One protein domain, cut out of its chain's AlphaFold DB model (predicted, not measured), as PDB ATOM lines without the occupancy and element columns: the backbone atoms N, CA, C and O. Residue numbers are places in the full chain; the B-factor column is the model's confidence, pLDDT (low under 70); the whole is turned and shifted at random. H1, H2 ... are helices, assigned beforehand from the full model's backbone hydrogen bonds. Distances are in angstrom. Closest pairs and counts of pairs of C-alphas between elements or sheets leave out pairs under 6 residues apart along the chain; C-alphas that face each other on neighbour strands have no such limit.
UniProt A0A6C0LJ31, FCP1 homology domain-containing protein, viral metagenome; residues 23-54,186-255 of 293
ATOM      1  N   VAL A  23      -5.252 -14.209 -22.463       91.19
ATOM      2  CA  VAL A  23      -5.056 -15.248 -23.487       91.19
ATOM      3  C   VAL A  23      -5.616 -16.594 -23.020       91.19
ATOM      4  O   VAL A  23      -6.290 -17.285 -23.782       91.19
ATOM      5  N   VAL A  24      -5.364 -16.972 -21.764       90.06
ATOM      6  CA  VAL A  24      -5.887 -18.218 -21.181       90.06
ATOM      7  C   VAL A  24      -7.412 -18.181 -21.145       90.06
ATOM      8  O   VAL A  24      -8.056 -19.120 -21.605       90.06
ATOM      9  N   LYS A  25      -7.992 -17.074 -20.676       92.00
ATOM     10  CA  LYS A  25      -9.444 -16.872 -20.621       92.00
ATOM     11  C   LYS A  25     -10.091 -16.960 -22.002       92.00
ATOM     12  O   LYS A  25     -11.094 -17.648 -22.175       92.00
ATOM     13  N   GLU A  26      -9.513 -16.297 -23.000       91.62
ATOM     14  CA  GLU A  26      -9.956 -16.394 -24.392       91.62
ATOM     15  C   GLU A  26      -9.912 -17.841 -24.899       91.62
ATOM     16  O   GLU A  26     -10.893 -18.318 -25.472       91.62
ATOM     17  N   TRP A  27      -8.815 -18.560 -24.635       88.25
ATOM     18  CA  TRP A  27      -8.643 -19.958 -25.026       88.25
ATOM     19  C   TRP A  27      -9.665 -20.898 -24.366       88.25
ATOM     20  O   TRP A  27     -10.218 -21.792 -25.018       88.25
ATOM     21  N   GLU A  28      -9.949 -20.708 -23.081       89.00
ATOM     22  CA  GLU A  28     -10.946 -21.500 -22.361       89.00
ATOM     23  C   GLU A  28     -12.353 -21.248 -22.909       89.00
ATOM     24  O   GLU A  28     -13.088 -22.199 -23.196       89.00
ATOM     25  N   VAL A  29     -12.704 -19.979 -23.133       92.75
ATOM     26  CA  VAL A  29     -14.028 -19.592 -23.632       92.75
ATOM     27  C   VAL A  29     -14.234 -20.038 -25.076       92.75
ATOM     28  O   VAL A  29     -15.276 -20.621 -25.371       92.75
ATOM     29  N   ILE A  30     -13.259 -19.857 -25.973       90.00
ATOM     30  CA  ILE A  30     -13.395 -20.307 -27.368       90.00
ATOM     31  C   ILE A  30     -13.521 -21.834 -27.451       90.00
ATOM     32  O   ILE A  30     -14.345 -22.355 -28.207       90.00
ATOM     33  N   THR A  31     -12.788 -22.562 -26.601       88.31
ATOM     34  CA  THR A  31     -12.900 -24.022 -26.492       88.31
ATOM     35  C   THR A  31     -14.286 -24.435 -25.993       88.31
ATOM     36  O   THR A  31     -14.875 -25.398 -26.493       88.31
ATOM     37  N   ALA A  32     -14.835 -23.723 -25.007       91.94
ATOM     38  CA  ALA A  32     -16.170 -23.989 -24.490       91.94
ATOM     39  C   ALA A  32     -17.261 -23.687 -25.532       91.94
ATOM     40  O   ALA A  32     -18.139 -24.529 -25.732       91.94
ATOM     41  N   ILE A  33     -17.162 -22.567 -26.258       91.69
ATOM     42  CA  ILE A  33     -18.057 -22.226 -27.377       91.69
ATOM     43  C   ILE A  33     -18.044 -23.343 -28.422       91.69
ATOM     44  O   ILE A  33     -19.106 -23.850 -28.783       91.69
ATOM     45  N   TYR A  34     -16.861 -23.791 -28.852       90.25
ATOM     46  CA  TYR A  34     -16.734 -24.901 -29.799       90.25
ATOM     47  C   TYR A  34     -17.456 -26.167 -29.312       90.25
ATOM     48  O   TYR A  34     -18.215 -26.787 -30.060       90.25
ATOM     49  N   ASN A  35     -17.275 -26.540 -28.043       90.31
ATOM     50  CA  ASN A  35     -17.912 -27.731 -27.481       90.31
ATOM     51  C   ASN A  35     -19.442 -27.603 -27.405       90.31
ATOM     52  O   ASN A  35     -20.147 -28.572 -27.699       90.31
ATOM     53  N   ILE A  36     -19.964 -26.423 -27.051       91.62
ATOM     54  CA  ILE A  36     -21.409 -26.145 -27.052       91.62
ATOM     55  C   ILE A  36     -21.956 -26.270 -28.477       91.62
ATOM     56  O   ILE A  36     -22.937 -26.982 -28.701       91.62
ATOM     57  N   CYS A  37     -21.284 -25.654 -29.450       88.75
ATOM     58  CA  CYS A  37     -21.664 -25.736 -30.853       88.75
ATOM     59  C   CYS A  37     -21.700 -27.172 -31.372       88.75
ATOM     60  O   CYS A  37     -22.671 -27.574 -32.018       88.75
ATOM     61  N   LYS A  38     -20.674 -27.961 -31.034       88.62
ATOM     62  CA  LYS A  38     -20.578 -29.377 -31.392       88.62
ATOM     63  C   LYS A  38     -21.718 -30.191 -30.814       88.62
ATOM     64  O   LYS A  38     -22.310 -30.992 -31.531       88.62
ATOM     65  N   LYS A  39     -22.060 -29.958 -29.548       90.44
ATOM     66  CA  LYS A  39     -23.190 -30.617 -28.888       90.44
ATOM     67  C   LYS A  39     -24.533 -30.255 -29.538       90.44
ATOM     68  O   LYS A  39     -25.417 -31.101 -29.590       90.44
ATOM     69  N   LYS A  40     -24.678 -29.022 -30.033       88.69
ATOM     70  CA  LYS A  40     -25.915 -28.494 -30.641       88.69
ATOM     71  C   LYS A  40     -26.006 -28.674 -32.161       88.69
ATOM     72  O   LYS A  40     -27.031 -28.338 -32.742       88.69
ATOM     73  N   GLY A  41     -24.962 -29.187 -32.812       82.56
ATOM     74  CA  GLY A  41     -24.946 -29.414 -34.260       82.56
ATOM     75  C   GLY A  41     -24.798 -28.147 -35.116       82.56
ATOM     76  O   GLY A  41     -25.108 -28.184 -36.301       82.56
ATOM     77  N   ILE A  42     -24.296 -27.039 -34.560       78.56
ATOM     78  CA  ILE A  42     -24.154 -25.740 -35.261       78.56
ATOM     79  C   ILE A  42     -22.716 -25.458 -35.743       78.56
ATOM     80  O   ILE A  42     -22.310 -24.310 -35.903       78.56
ATOM     81  N   ASN A  43     -21.932 -26.512 -35.995       67.75
ATOM     82  CA  ASN A  43     -20.481 -26.446 -36.238       67.75
ATOM     83  C   ASN A  43     -20.042 -25.506 -37.367       67.75
ATOM     84  O   ASN A  43     -18.981 -24.904 -37.259       67.75
ATOM     85  N   ALA A  44     -20.845 -25.352 -38.424       65.44
ATOM     86  CA  ALA A  44     -20.503 -24.504 -39.571       65.44
ATOM     87  C   ALA A  44     -20.379 -23.005 -39.225       65.44
ATOM     88  O   ALA A  44     -19.841 -22.239 -40.016       65.44
ATOM     89  N   LYS A  45     -20.889 -22.593 -38.059       70.62
ATOM     90  CA  LYS A  45     -20.946 -21.201 -37.593       70.62
ATOM     91  C   LYS A  45     -19.941 -20.886 -36.476       70.62
ATOM     92  O   LYS A  45     -19.877 -19.753 -36.008       70.62
ATOM     93  N   CYS A  46     -19.184 -21.888 -36.030       74.88
ATOM     94  CA  CYS A  46     -18.420 -21.869 -34.784       74.88
ATOM     95  C   CYS A  46     -16.903 -21.938 -35.027       74.88
ATOM     96  O   CYS A  46     -16.477 -22.334 -36.114       74.88
ATOM     97  N   PRO A  47     -16.069 -21.539 -34.045       72.81
ATOM     98  CA  PRO A  47     -14.625 -21.437 -34.243       72.81
ATOM     99  C   PRO A  47     -13.988 -22.806 -34.522       72.81
ATOM    100  O   PRO A  47     -14.411 -23.817 -33.965       72.81
ATOM    101  N   SER A  48     -12.938 -22.839 -35.346       71.88
ATOM    102  CA  SER A  48     -12.074 -24.021 -35.477       71.88
ATOM    103  C   SER A  48     -11.254 -24.243 -34.201       71.88
ATOM    104  O   SER A  48     -10.831 -23.301 -33.535       71.88
ATOM    105  N   MET A  49     -10.962 -25.501 -33.877       66.44
ATOM    106  CA  MET A  49     -10.062 -25.851 -32.769       66.44
ATOM    107  C   MET A  49      -8.589 -25.514 -33.046       66.44
ATOM    108  O   MET A  49      -7.778 -25.532 -32.118       66.44
ATOM    109  N   ASP A  50      -8.245 -25.183 -34.294       64.50
ATOM    110  CA  ASP A  50      -6.883 -24.819 -34.705       64.50
ATOM    111  C   ASP A  50      -6.473 -23.397 -34.267       64.50
ATOM    112  O   ASP A  50      -5.319 -22.995 -34.425       64.50
ATOM    113  N   PHE A  51      -7.396 -22.637 -33.678       61.62
ATOM    114  CA  PHE A  51      -7.247 -21.222 -33.339       61.62
ATOM    115  C   PHE A  51      -6.560 -20.969 -31.989       61.62
ATOM    116  O   PHE A  51      -7.052 -20.238 -31.136       61.62
ATOM    117  N   GLN A  52      -5.392 -21.576 -31.790       68.88
ATOM    118  CA  GLN A  52      -4.534 -21.306 -30.632       68.88
ATOM    119  C   GLN A  52      -3.351 -20.456 -31.066       68.88
ATOM    120  O   GLN A  52      -2.206 -20.902 -31.009       68.88
ATOM    121  N   ASP A  53      -3.635 -19.257 -31.562       78.06
ATOM    122  CA  ASP A  53      -2.611 -18.338 -32.036       78.06
ATOM    123  C   ASP A  53      -2.730 -17.008 -31.295       78.06
ATOM    124  O   ASP A  53      -3.686 -16.257 -31.471       78.06
ATOM    125  N   PHE A  54      -1.744 -16.760 -30.439       88.81
ATOM    126  CA  PHE A  54      -1.561 -15.484 -29.757       88.81
ATOM    127  C   PHE A  54      -0.178 -14.898 -30.083       88.81
ATOM    128  O   PHE A  54       0.503 -14.283 -29.258       88.81
ATOM    129  N   ASN A 186      -1.357  -7.603 -21.453       81.31
ATOM    130  CA  ASN A 186      -2.079  -7.140 -22.623       81.31
ATOM    131  C   ASN A 186      -3.553  -7.515 -22.521       81.31
ATOM    132  O   ASN A 186      -3.946  -8.607 -22.928       81.31
ATOM    133  N   GLU A 187      -4.368  -6.602 -22.000       84.62
ATOM    134  CA  GLU A 187      -5.815  -6.770 -22.025       84.62
ATOM    135  C   GLU A 187      -6.442  -6.199 -23.305       84.62
ATOM    136  O   GLU A 187      -6.080  -5.124 -23.792       84.62
ATOM    137  N   TYR A 188      -7.399  -6.939 -23.854       87.56
ATOM    138  CA  TYR A 188      -8.158  -6.598 -25.051       87.56
ATOM    139  C   TYR A 188      -9.578  -7.152 -24.938       87.56
ATOM    140  O   TYR A 188      -9.862  -8.038 -24.129       87.56
ATOM    141  N   ASP A 189     -10.474  -6.640 -25.779       91.06
ATOM    142  CA  ASP A 189     -11.847  -7.128 -25.847       91.06
ATOM    143  C   ASP A 189     -11.878  -8.525 -26.497       91.06
ATOM    144  O   ASP A 189     -11.774  -8.682 -27.714       91.06
ATOM    145  N   ILE A 190     -12.014  -9.557 -25.660       92.81
ATOM    146  CA  ILE A 190     -12.114 -10.957 -26.096       92.81
ATOM    147  C   ILE A 190     -13.320 -11.158 -27.029       92.81
ATOM    148  O   ILE A 190     -13.228 -11.912 -28.001       92.81
ATOM    149  N   TYR A 191     -14.446 -10.483 -26.765       93.19
ATOM    150  CA  TYR A 191     -15.629 -10.598 -27.616       93.19
ATOM    151  C   TYR A 191     -15.385  -9.985 -28.992       93.19
ATOM    152  O   TYR A 191     -15.796 -10.568 -29.994       93.19
ATOM    153  N   ASP A 192     -14.675  -8.858 -29.061       91.69
ATOM    154  CA  ASP A 192     -14.268  -8.299 -30.351       91.69
ATOM    155  C   ASP A 192     -13.435  -9.313 -31.143       91.69
ATOM    156  O   ASP A 192     -13.787  -9.621 -32.280       91.69
ATOM    157  N   ARG A 193     -12.422  -9.944 -30.527       90.06
ATOM    158  CA  ARG A 193     -11.595 -10.962 -31.204       90.06
ATOM    159  C   ARG A 193     -12.400 -12.148 -31.725       90.06
ATOM    160  O   ARG A 193     -12.112 -12.637 -32.821       90.06
ATOM    161  N   PHE A 194     -13.415 -12.603 -30.993       90.81
ATOM    162  CA  PHE A 194     -14.350 -13.633 -31.464       90.81
ATOM    163  C   PHE A 194     -14.966 -13.289 -32.821       90.81
ATOM    164  O   PHE A 194     -15.036 -14.152 -33.699       90.81
ATOM    165  N   ILE A 195     -15.322 -12.026 -33.035       90.06
ATOM    166  CA  ILE A 195     -15.894 -11.554 -34.298       90.06
ATOM    167  C   ILE A 195     -14.801 -11.234 -35.323       90.06
ATOM    168  O   ILE A 195     -14.877 -11.647 -36.482       90.06
ATOM    169  N   THR A 196     -13.774 -10.491 -34.921       89.00
ATOM    170  CA  THR A 196     -12.808  -9.876 -35.836       89.00
ATOM    171  C   THR A 196     -11.676 -10.821 -36.218       89.00
ATOM    172  O   THR A 196     -11.306 -10.856 -37.393       89.00
ATOM    173  N   THR A 197     -11.170 -11.621 -35.279       86.25
ATOM    174  CA  THR A 197     -10.056 -12.559 -35.491       86.25
ATOM    175  C   THR A 197     -10.569 -13.938 -35.889       86.25
ATOM    176  O   THR A 197     -10.194 -14.454 -36.938       86.25
ATOM    177  N   TYR A 198     -11.471 -14.516 -35.094       86.00
ATOM    178  CA  TYR A 198     -11.937 -15.893 -35.311       86.00
ATOM    179  C   TYR A 198     -13.127 -16.014 -36.254       86.00
ATOM    180  O   TYR A 198     -13.505 -17.128 -36.609       86.00
ATOM    181  N   LYS A 199     -13.711 -14.880 -36.664       87.00
ATOM    182  CA  LYS A 199     -14.834 -14.818 -37.609       87.00
ATOM    183  C   LYS A 199     -16.015 -15.700 -37.187       87.00
ATOM    184  O   LYS A 199     -16.675 -16.293 -38.037       87.00
ATOM    185  N   ILE A 200     -16.277 -15.797 -35.879       88.81
ATOM    186  CA  ILE A 200     -17.428 -16.543 -35.359       88.81
ATOM    187  C   ILE A 200     -18.701 -15.841 -35.836       88.81
ATOM    188  O   ILE A 200     -18.818 -14.620 -35.714       88.81
ATOM    189  N   ASP A 201     -19.653 -16.605 -36.374       89.94
ATOM    190  CA  ASP A 201     -20.928 -16.056 -36.837       89.94
ATOM    191  C   ASP A 201     -21.650 -15.381 -35.653       89.94
ATOM    192  O   ASP A 201     -21.883 -16.039 -34.631       89.94
ATOM    193  N   PRO A 202     -22.045 -14.097 -35.762       89.75
ATOM    194  CA  PRO A 202     -22.754 -13.389 -34.701       89.75
ATOM    195  C   PRO A 202     -23.987 -14.128 -34.158       89.75
ATOM    196  O   PRO A 202     -24.331 -13.971 -32.985       89.75
ATOM    197  N   GLN A 203     -24.641 -14.964 -34.973       89.56
ATOM    198  CA  GLN A 203     -25.797 -15.760 -34.552       89.56
ATOM    199  C   GLN A 203     -25.471 -16.771 -33.448       89.56
ATOM    200  O   GLN A 203     -26.363 -17.114 -32.672       89.56
ATOM    201  N   VAL A 204     -24.218 -17.223 -33.337       91.25
ATOM    202  CA  VAL A 204     -23.763 -18.108 -32.249       91.25
ATOM    203  C   VAL A 204     -24.002 -17.458 -30.887       91.25
ATOM    204  O   VAL A 204     -24.402 -18.127 -29.938       91.25
ATOM    205  N   PHE A 205     -23.853 -16.137 -30.798       92.69
ATOM    206  CA  PHE A 205     -24.033 -15.396 -29.553       92.69
ATOM    207  C   PHE A 205     -25.496 -15.124 -29.199       92.69
ATOM    208  O   PHE A 205     -25.745 -14.459 -28.205       92.69
ATOM    209  N   ASN A 206     -26.470 -15.630 -29.961       92.19
ATOM    210  CA  ASN A 206     -27.879 -15.630 -29.546       92.19
ATOM    211  C   ASN A 206     -28.240 -16.844 -28.680       92.19
ATOM    212  O   ASN A 206     -29.333 -16.897 -28.114       92.19
ATOM    213  N   ASP A 207     -27.342 -17.823 -28.583       92.88
ATOM    214  CA  ASP A 207     -27.538 -19.002 -27.755       92.88
ATOM    215  C   ASP A 207     -27.396 -18.669 -26.262       92.88
ATOM    216  O   ASP A 207     -26.406 -18.074 -25.830       92.88
ATOM    217  N   LYS A 208     -28.380 -19.081 -25.455       94.00
ATOM    218  CA  LYS A 208     -28.415 -18.766 -24.019       94.00
ATOM    219  C   LYS A 208     -27.250 -19.372 -23.234       94.00
ATOM    220  O   LYS A 208     -26.763 -18.715 -22.320       94.00
ATOM    221  N   ASP A 209     -26.784 -20.570 -23.593       94.69
ATOM    222  CA  ASP A 209     -25.678 -21.220 -22.874       94.69
ATOM    223  C   ASP A 209     -24.357 -20.492 -23.157       94.69
ATOM    224  O   ASP A 209     -23.508 -20.357 -22.278       94.69
ATOM    225  N   ILE A 210     -24.197 -19.981 -24.381       95.06
ATOM    226  CA  ILE A 210     -23.036 -19.173 -24.767       95.06
ATOM    227  C   ILE A 210     -23.088 -17.802 -24.090       95.06
ATOM    228  O   ILE A 210     -22.081 -17.354 -23.550       95.06
ATOM    229  N   LEU A 211     -24.247 -17.143 -24.057       96.19
ATOM    230  CA  LEU A 211     -24.401 -15.858 -23.367       96.19
ATOM    231  C   LEU A 211     -24.143 -15.972 -21.859       96.19
ATOM    232  O   LEU A 211     -23.472 -15.105 -21.297       96.19
ATOM    233  N   ASP A 212     -24.617 -17.044 -21.225       96.75
ATOM    234  CA  ASP A 212     -24.338 -17.345 -19.819       96.75
ATOM    235  C   ASP A 212     -22.843 -17.616 -19.581       96.75
ATOM    236  O   ASP A 212     -22.252 -17.059 -18.654       96.75
ATOM    237  N   LEU A 213     -22.193 -18.385 -20.464       96.81
ATOM    238  CA  LEU A 213     -20.743 -18.597 -20.434       96.81
ATOM    239  C   LEU A 213     -19.973 -17.270 -20.512       96.81
ATOM    240  O   LEU A 213     -19.064 -17.052 -19.709       96.81
ATOM    241  N   LEU A 214     -20.322 -16.387 -21.454       96.56
ATOM    242  CA  LEU A 214     -19.672 -15.080 -21.600       96.56
ATOM    243  C   LEU A 214     -19.847 -14.235 -20.335       96.56
ATOM    244  O   LEU A 214     -18.872 -13.678 -19.836       96.56
ATOM    245  N   HIS A 215     -21.058 -14.197 -19.771       96.12
ATOM    246  CA  HIS A 215     -21.337 -13.449 -18.548       96.12
ATOM    247  C   HIS A 215     -20.560 -13.981 -17.338       96.12
ATOM    248  O   HIS A 215     -19.931 -13.196 -16.632       96.12
ATOM    249  N   LYS A 216     -20.531 -15.304 -17.131       96.12
ATOM    250  CA  LYS A 216     -19.772 -15.948 -16.040       96.12
ATOM    251  C   LYS A 216     -18.272 -15.699 -16.128       96.12
ATOM    252  O   LYS A 216     -17.593 -15.671 -15.110       96.12
ATOM    253  N   ASN A 217     -17.769 -15.498 -17.342       95.56
ATOM    254  CA  ASN A 217     -16.385 -15.118 -17.580       95.56
ATOM    255  C   ASN A 217     -16.198 -13.593 -17.606       95.56
ATOM    256  O   ASN A 217     -15.110 -13.139 -17.921       95.56
ATOM    257  N   GLY A 218     -17.200 -12.763 -17.311       94.00
ATOM    258  CA  GLY A 218     -17.060 -11.302 -17.349       94.00
ATOM    259  C   GLY A 218     -16.692 -10.757 -18.734       94.00
ATOM    260  O   GLY A 218     -15.954  -9.784 -18.838       94.00
ATOM    261  N   ILE A 219     -17.130 -11.418 -19.809       95.50
ATOM    262  CA  ILE A 219     -16.971 -10.930 -21.182       95.50
ATOM    263  C   ILE A 219     -18.193 -10.078 -21.527       95.50
ATOM    264  O   ILE A 219     -19.328 -10.558 -21.555       95.50
ATOM    265  N   LEU A 220     -17.947  -8.793 -21.780       94.88
ATOM    266  CA  LEU A 220     -18.990  -7.795 -21.979       94.88
ATOM    267  C   LEU A 220     -19.568  -7.865 -23.394       94.88
ATOM    268  O   LEU A 220     -18.926  -7.480 -24.374       94.88
ATOM    269  N   VAL A 221     -20.823  -8.298 -23.482       95.06
ATOM    270  CA  VAL A 221     -21.577  -8.394 -24.732       95.06
ATOM    271  C   VAL A 221     -22.970  -7.807 -24.552       95.06
ATOM    272  O   VAL A 221     -23.670  -8.120 -23.590       95.06
ATOM    273  N   TYR A 222     -23.378  -6.968 -25.502       95.81
ATOM    274  CA  TYR A 222     -24.774  -6.577 -25.637       95.81
ATOM    275  C   TYR A 222     -25.504  -7.625 -26.479       95.81
ATOM    276  O   TYR A 222     -25.110  -7.888 -27.616       95.81
ATOM    277  N   ASN A 223     -26.568  -8.211 -25.935       95.75
ATOM    278  CA  ASN A 223     -27.437  -9.119 -26.673       95.75
ATOM    279  C   ASN A 223     -28.858  -9.120 -26.089       95.75
ATOM    280  O   ASN A 223     -29.052  -9.352 -24.896       95.75
ATOM    281  N   ALA A 224     -29.868  -8.928 -26.944       95.44
ATOM    282  CA  ALA A 224     -31.276  -8.904 -26.542       95.44
ATOM    283  C   ALA A 224     -31.779 -10.240 -25.947       95.44
ATOM    284  O   ALA A 224     -32.730 -10.252 -25.163       95.44
ATOM    285  N   ASN A 225     -31.123 -11.358 -26.277       95.06
ATOM    286  CA  ASN A 225     -31.437 -12.698 -25.773       95.06
ATOM    287  C   ASN A 225     -30.744 -13.030 -24.439       95.06
ATOM    288  O   ASN A 225     -30.997 -14.100 -23.881       95.06
ATOM    289  N   GLY A 226     -29.872 -12.145 -23.941       94.75
ATOM    290  CA  GLY A 226     -29.047 -12.372 -22.750       94.75
ATOM    291  C   GLY A 226     -29.776 -12.170 -21.426       94.75
ATOM    292  O   GLY A 226     -31.006 -12.144 -21.360       94.75
ATOM    293  N   ASN A 227     -29.006 -12.035 -20.350       96.31
ATOM    294  CA  ASN A 227     -29.520 -11.649 -19.035       96.31
ATOM    295  C   ASN A 227     -29.810 -10.134 -18.944       96.31
ATOM    296  O   ASN A 227     -29.637  -9.397 -19.914       96.31
ATOM    297  N   GLU A 228     -30.270  -9.660 -17.783       96.31
ATOM    298  CA  GLU A 228     -30.616  -8.245 -17.565       96.31
ATOM    299  C   GLU A 228     -29.464  -7.273 -17.886       96.31
ATOM    300  O   GLU A 228     -29.689  -6.251 -18.534       96.31
ATOM    301  N   TYR A 229     -28.224  -7.637 -17.541       95.00
ATOM    302  CA  TYR A 229     -27.028  -6.836 -17.814       95.00
ATOM    303  C   TYR A 229     -26.705  -6.794 -19.308       95.00
ATOM    304  O   TYR A 229     -26.453  -5.731 -19.869       95.00
ATOM    305  N   GLN A 230     -26.762  -7.945 -19.979       96.62
ATOM    306  CA  GLN A 230     -26.471  -8.072 -21.412       96.62
ATOM    307  C   GLN A 230     -27.532  -7.396 -22.291       96.62
ATOM    308  O   GLN A 230     -27.228  -6.974 -23.407       96.62
ATOM    309  N   LYS A 231     -28.768  -7.249 -21.802       97.38
ATOM    310  CA  LYS A 231     -29.830  -6.496 -22.491       97.38
ATOM    311  C   LYS A 231     -29.682  -4.982 -22.352       97.38
ATOM    312  O   LYS A 231     -30.298  -4.247 -23.123       97.38
ATOM    313  N   ASN A 232     -28.884  -4.503 -21.401       97.38
ATOM    314  CA  ASN A 232     -28.700  -3.080 -21.159       97.38
ATOM    315  C   ASN A 232     -27.508  -2.539 -21.970       97.38
ATOM    316  O   ASN A 232     -26.345  -2.687 -21.595       97.38
ATOM    317  N   LYS A 233     -27.808  -1.889 -23.101       96.12
ATOM    318  CA  LYS A 233     -26.792  -1.332 -24.008       96.12
ATOM    319  C   LYS A 233     -25.924  -0.260 -23.342       96.12
ATOM    320  O   LYS A 233     -24.724  -0.216 -23.604       96.12
ATOM    321  N   GLU A 234     -26.512   0.580 -22.492       96.75
ATOM    322  CA  GLU A 234     -25.798   1.653 -21.789       96.75
ATOM    323  C   GLU A 234     -24.835   1.085 -20.748       96.75
ATOM    324  O   GLU A 234     -23.667   1.464 -20.727       96.75
ATOM    325  N   TYR A 235     -25.286   0.109 -19.954       96.12
ATOM    326  CA  TYR A 235     -24.438  -0.594 -18.991       96.12
ATOM    327  C   TYR A 235     -23.214  -1.218 -19.670       96.12
ATOM    328  O   TYR A 235     -22.086  -0.996 -19.231       96.12
ATOM    329  N   ILE A 236     -23.419  -1.954 -20.769       96.19
ATOM    330  CA  ILE A 236     -22.317  -2.590 -21.504       96.19
ATOM    331  C   ILE A 236     -21.339  -1.544 -22.048       96.19
ATOM    332  O   ILE A 236     -20.129  -1.746 -21.956       96.19
ATOM    333  N   ALA A 237     -21.836  -0.427 -22.589       95.19
ATOM    334  CA  ALA A 237     -20.984   0.650 -23.085       95.19
ATOM    335  C   ALA A 237     -20.138   1.272 -21.960       95.19
ATOM    336  O   ALA A 237     -18.920   1.365 -22.100       95.19
ATOM    337  N   ILE A 238     -20.760   1.615 -20.826       95.94
ATOM    338  CA  ILE A 238     -20.074   2.185 -19.657       95.94
ATOM    339  C   ILE A 238     -19.021   1.213 -19.122       95.94
ATOM    340  O   ILE A 238     -17.883   1.618 -18.890       95.94
ATOM    341  N   ALA A 239     -19.369  -0.066 -18.967       94.06
ATOM    342  CA  ALA A 239     -18.447  -1.080 -18.473       94.06
ATOM    343  C   ALA A 239     -17.230  -1.226 -19.401       94.06
ATOM    344  O   ALA A 239     -16.095  -1.204 -18.928       94.06
ATOM    345  N   LYS A 240     -17.434  -1.286 -20.726       92.94
ATOM    346  CA  LYS A 240     -16.322  -1.341 -21.691       92.94
ATOM    347  C   LYS A 240     -15.412  -0.116 -21.596       92.94
ATOM    348  O   LYS A 240     -14.195  -0.275 -21.597       92.94
ATOM    349  N   THR A 241     -15.980   1.084 -21.479       93.38
ATOM    350  CA  THR A 241     -15.200   2.317 -21.303       93.38
ATOM    351  C   THR A 241     -14.421   2.313 -19.991       93.38
ATOM    352  O   THR A 241     -13.241   2.654 -19.989       93.38
ATOM    353  N   TYR A 242     -15.044   1.885 -18.891       92.94
ATOM    354  CA  TYR A 242     -14.383   1.759 -17.594       92.94
ATOM    355  C   TYR A 242     -13.165   0.829 -17.670       92.94
ATOM    356  O   TYR A 242     -12.073   1.232 -17.274       92.94
ATOM    357  N   HIS A 243     -13.326  -0.371 -18.240       89.25
ATOM    358  CA  HIS A 243     -12.213  -1.308 -18.420       89.25
ATOM    359  C   HIS A 243     -11.121  -0.723 -19.320       89.25
ATOM    360  O   HIS A 243      -9.953  -0.775 -18.962       89.25
ATOM    361  N   ALA A 244     -11.475  -0.091 -20.443       88.25
ATOM    362  CA  ALA A 244     -10.484   0.519 -21.331       88.25
ATOM    363  C   ALA A 244      -9.610   1.566 -20.611       88.25
ATOM    364  O   ALA A 244      -8.388   1.540 -20.758       88.25
ATOM    365  N   ILE A 245     -10.222   2.434 -19.798       89.31
ATOM    366  CA  ILE A 245      -9.510   3.450 -19.007       89.31
ATOM    367  C   ILE A 245      -8.650   2.795 -17.924       89.31
ATOM    368  O   ILE A 245      -7.486   3.157 -17.759       89.31
ATOM    369  N   HIS A 246      -9.200   1.826 -17.189       86.56
ATOM    370  CA  HIS A 246      -8.467   1.114 -16.143       86.56
ATOM    371  C   HIS A 246      -7.196   0.459 -16.699       86.56
ATOM    372  O   HIS A 246      -6.108   0.651 -16.159       86.56
ATOM    373  N   ASN A 247      -7.316  -0.191 -17.854       82.31
ATOM    374  CA  ASN A 247      -6.218  -0.894 -18.508       82.31
ATOM    375  C   ASN A 247      -5.147   0.068 -19.021       82.31
ATOM    376  O   ASN A 247      -3.964  -0.261 -19.029       82.31
ATOM    377  N   GLU A 248      -5.538   1.260 -19.477       82.62
ATOM    378  CA  GLU A 248      -4.588   2.306 -19.856       82.62
ATOM    379  C   GLU A 248      -3.784   2.794 -18.643       82.62
ATOM    380  O   GLU A 248      -2.559   2.928 -18.728       82.62
ATOM    381  N   ILE A 249      -4.449   2.985 -17.500       82.62
ATOM    382  CA  ILE A 249      -3.804   3.381 -16.244       82.62
ATOM    383  C   ILE A 249      -2.826   2.300 -15.782       82.62
ATOM    384  O   ILE A 249      -1.659   2.612 -15.541       82.62
ATOM    385  N   GLU A 250      -3.245   1.038 -15.712       77.06
ATOM    386  CA  GLU A 250      -2.372  -0.061 -15.282       77.06
ATOM    387  C   GLU A 250      -1.185  -0.246 -16.226       77.06
ATOM    388  O   GLU A 250      -0.040  -0.319 -15.778       77.06
ATOM    389  N   ARG A 251      -1.409  -0.186 -17.546       71.19
ATOM    390  CA  ARG A 251      -0.317  -0.180 -18.528       71.19
ATOM    391  C   ARG A 251       0.655   0.967 -18.282       71.19
ATOM    392  O   ARG A 251       1.850   0.769 -18.459       71.19
ATOM    393  N   SER A 252       0.195   2.154 -17.896       69.44
ATOM    394  CA  SER A 252       1.090   3.286 -17.619       69.44
ATOM    395  C   SER A 252       1.929   3.107 -16.343       69.44
ATOM    396  O   SER A 252       3.022   3.667 -16.257       69.44
ATOM    397  N   GLN A 253       1.449   2.308 -15.383       65.62
ATOM    398  CA  GLN A 253       2.110   2.052 -14.100       65.62
ATOM    399  C   GLN A 253       3.058   0.839 -14.154       65.62
ATOM    400  O   GLN A 253       4.176   0.923 -13.639       65.62
ATOM    401  N   ASP A 254       2.654  -0.241 -14.834       58.31
ATOM    402  CA  ASP A 254       3.399  -1.507 -14.911       58.31
ATOM    403  C   ASP A 254       4.254  -1.656 -16.181       58.31
ATOM    404  O   ASP A 254       5.299  -2.314 -16.138       58.31
ATOM    405  N   ASN A 255       3.912  -0.995 -17.300       53.94
ATOM    406  CA  ASN A 255       4.789  -0.962 -18.478       53.94
ATOM    407  C   ASN A 255       5.904   0.061 -18.281       53.94
ATOM    408  O   ASN A 255       6.002   1.072 -18.988       53.94
TER     409      ASN A 255
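Overview. This is residues 23 to 54 and 186 to 255 of the 293 residues of the protein "FCP1 homology domain-containing protein" of viral metagenome (UniProt A0A6C0LJ31). Two long helices, H1 and H6, stand on opposite sides of the domain, wide apart, and the short helices H2, H3 and H4 with their loops fill much of the space between them. H4 packs side by side on part of H1, H2 lies nearest to the middle, and H5 makes a corner at the beginning of H6, the long arm on the far side; the unnamed stretch 41 to 54 runs back along H1. The printed part has 102 residues, with six named helices in the order H1 to H6 and no named strand, and its class is all helix. The whole is compact, with a radius of gyration of the C-alphas of 14.3 A, and spans 45 by 32 by 20 A.

Arrangement. H1, residues 23 to 40, touches H4, residues 208 to 216, with residues 29 to 36 alone; their closest C-alphas, those of Ile 33 and Ile 210, are 6.4 A apart. These two run opposite ways at a shallow tilt of 16 degrees. H2, residues 190 to 196, is close to H1 but not clearly touching, with the closest C-alphas, those of Glu 26 and Ile 190, 6.1 A apart, at a steep tilt of 65 degrees, the same way. H3, residues 202 to 206, is close to H4 but not clearly touching; the closest C-alphas, of Phe 205 and Leu 211, are 6.2 A apart. H5, residues 228 to 231, and H6, residues 233 to 254, only just touch, with 3 pairs of C-alphas within 8 A, and touch only at the corner; the closest C-alphas are those of Tyr 229 and Tyr 235, 6.9 A apart. H6 is apart from H1, H2, H3 and H4. In H1, H2, H4 and H6 every O i to N i+4 pair is within hydrogen-bond range; H3 has 0 of 1 such pairs and 2 of 2 O i to N i+3 pairs, and H5 is too short for an i+4 pair.

Along the chain. H1 begins at C-alpha 23, (-5.056, -15.248, -23.487), and measures 25.7 A from first to last C-alpha. H2 measures 9.8 A, H3 7.6 A, H4 12.1 A and H5 5.3 A. H6 measures 31.5 A and ends at C-alpha 254, (3.399, -1.507, -14.911).

Size, cuts and confidence. The two C-alphas farthest apart, those of Gly 41 and Gln 253, are 46.1 A apart. Residues 55 to 185 are not printed, and C-alphas 54 and 186 are 11.0 A apart across the cut. The link H4 to H5 is long, with 11 residues. The mean pLDDT of the printed part is 87.7; it is under 70 at residues 43 to 44, 49 to 52 and 252 to 255 of this model.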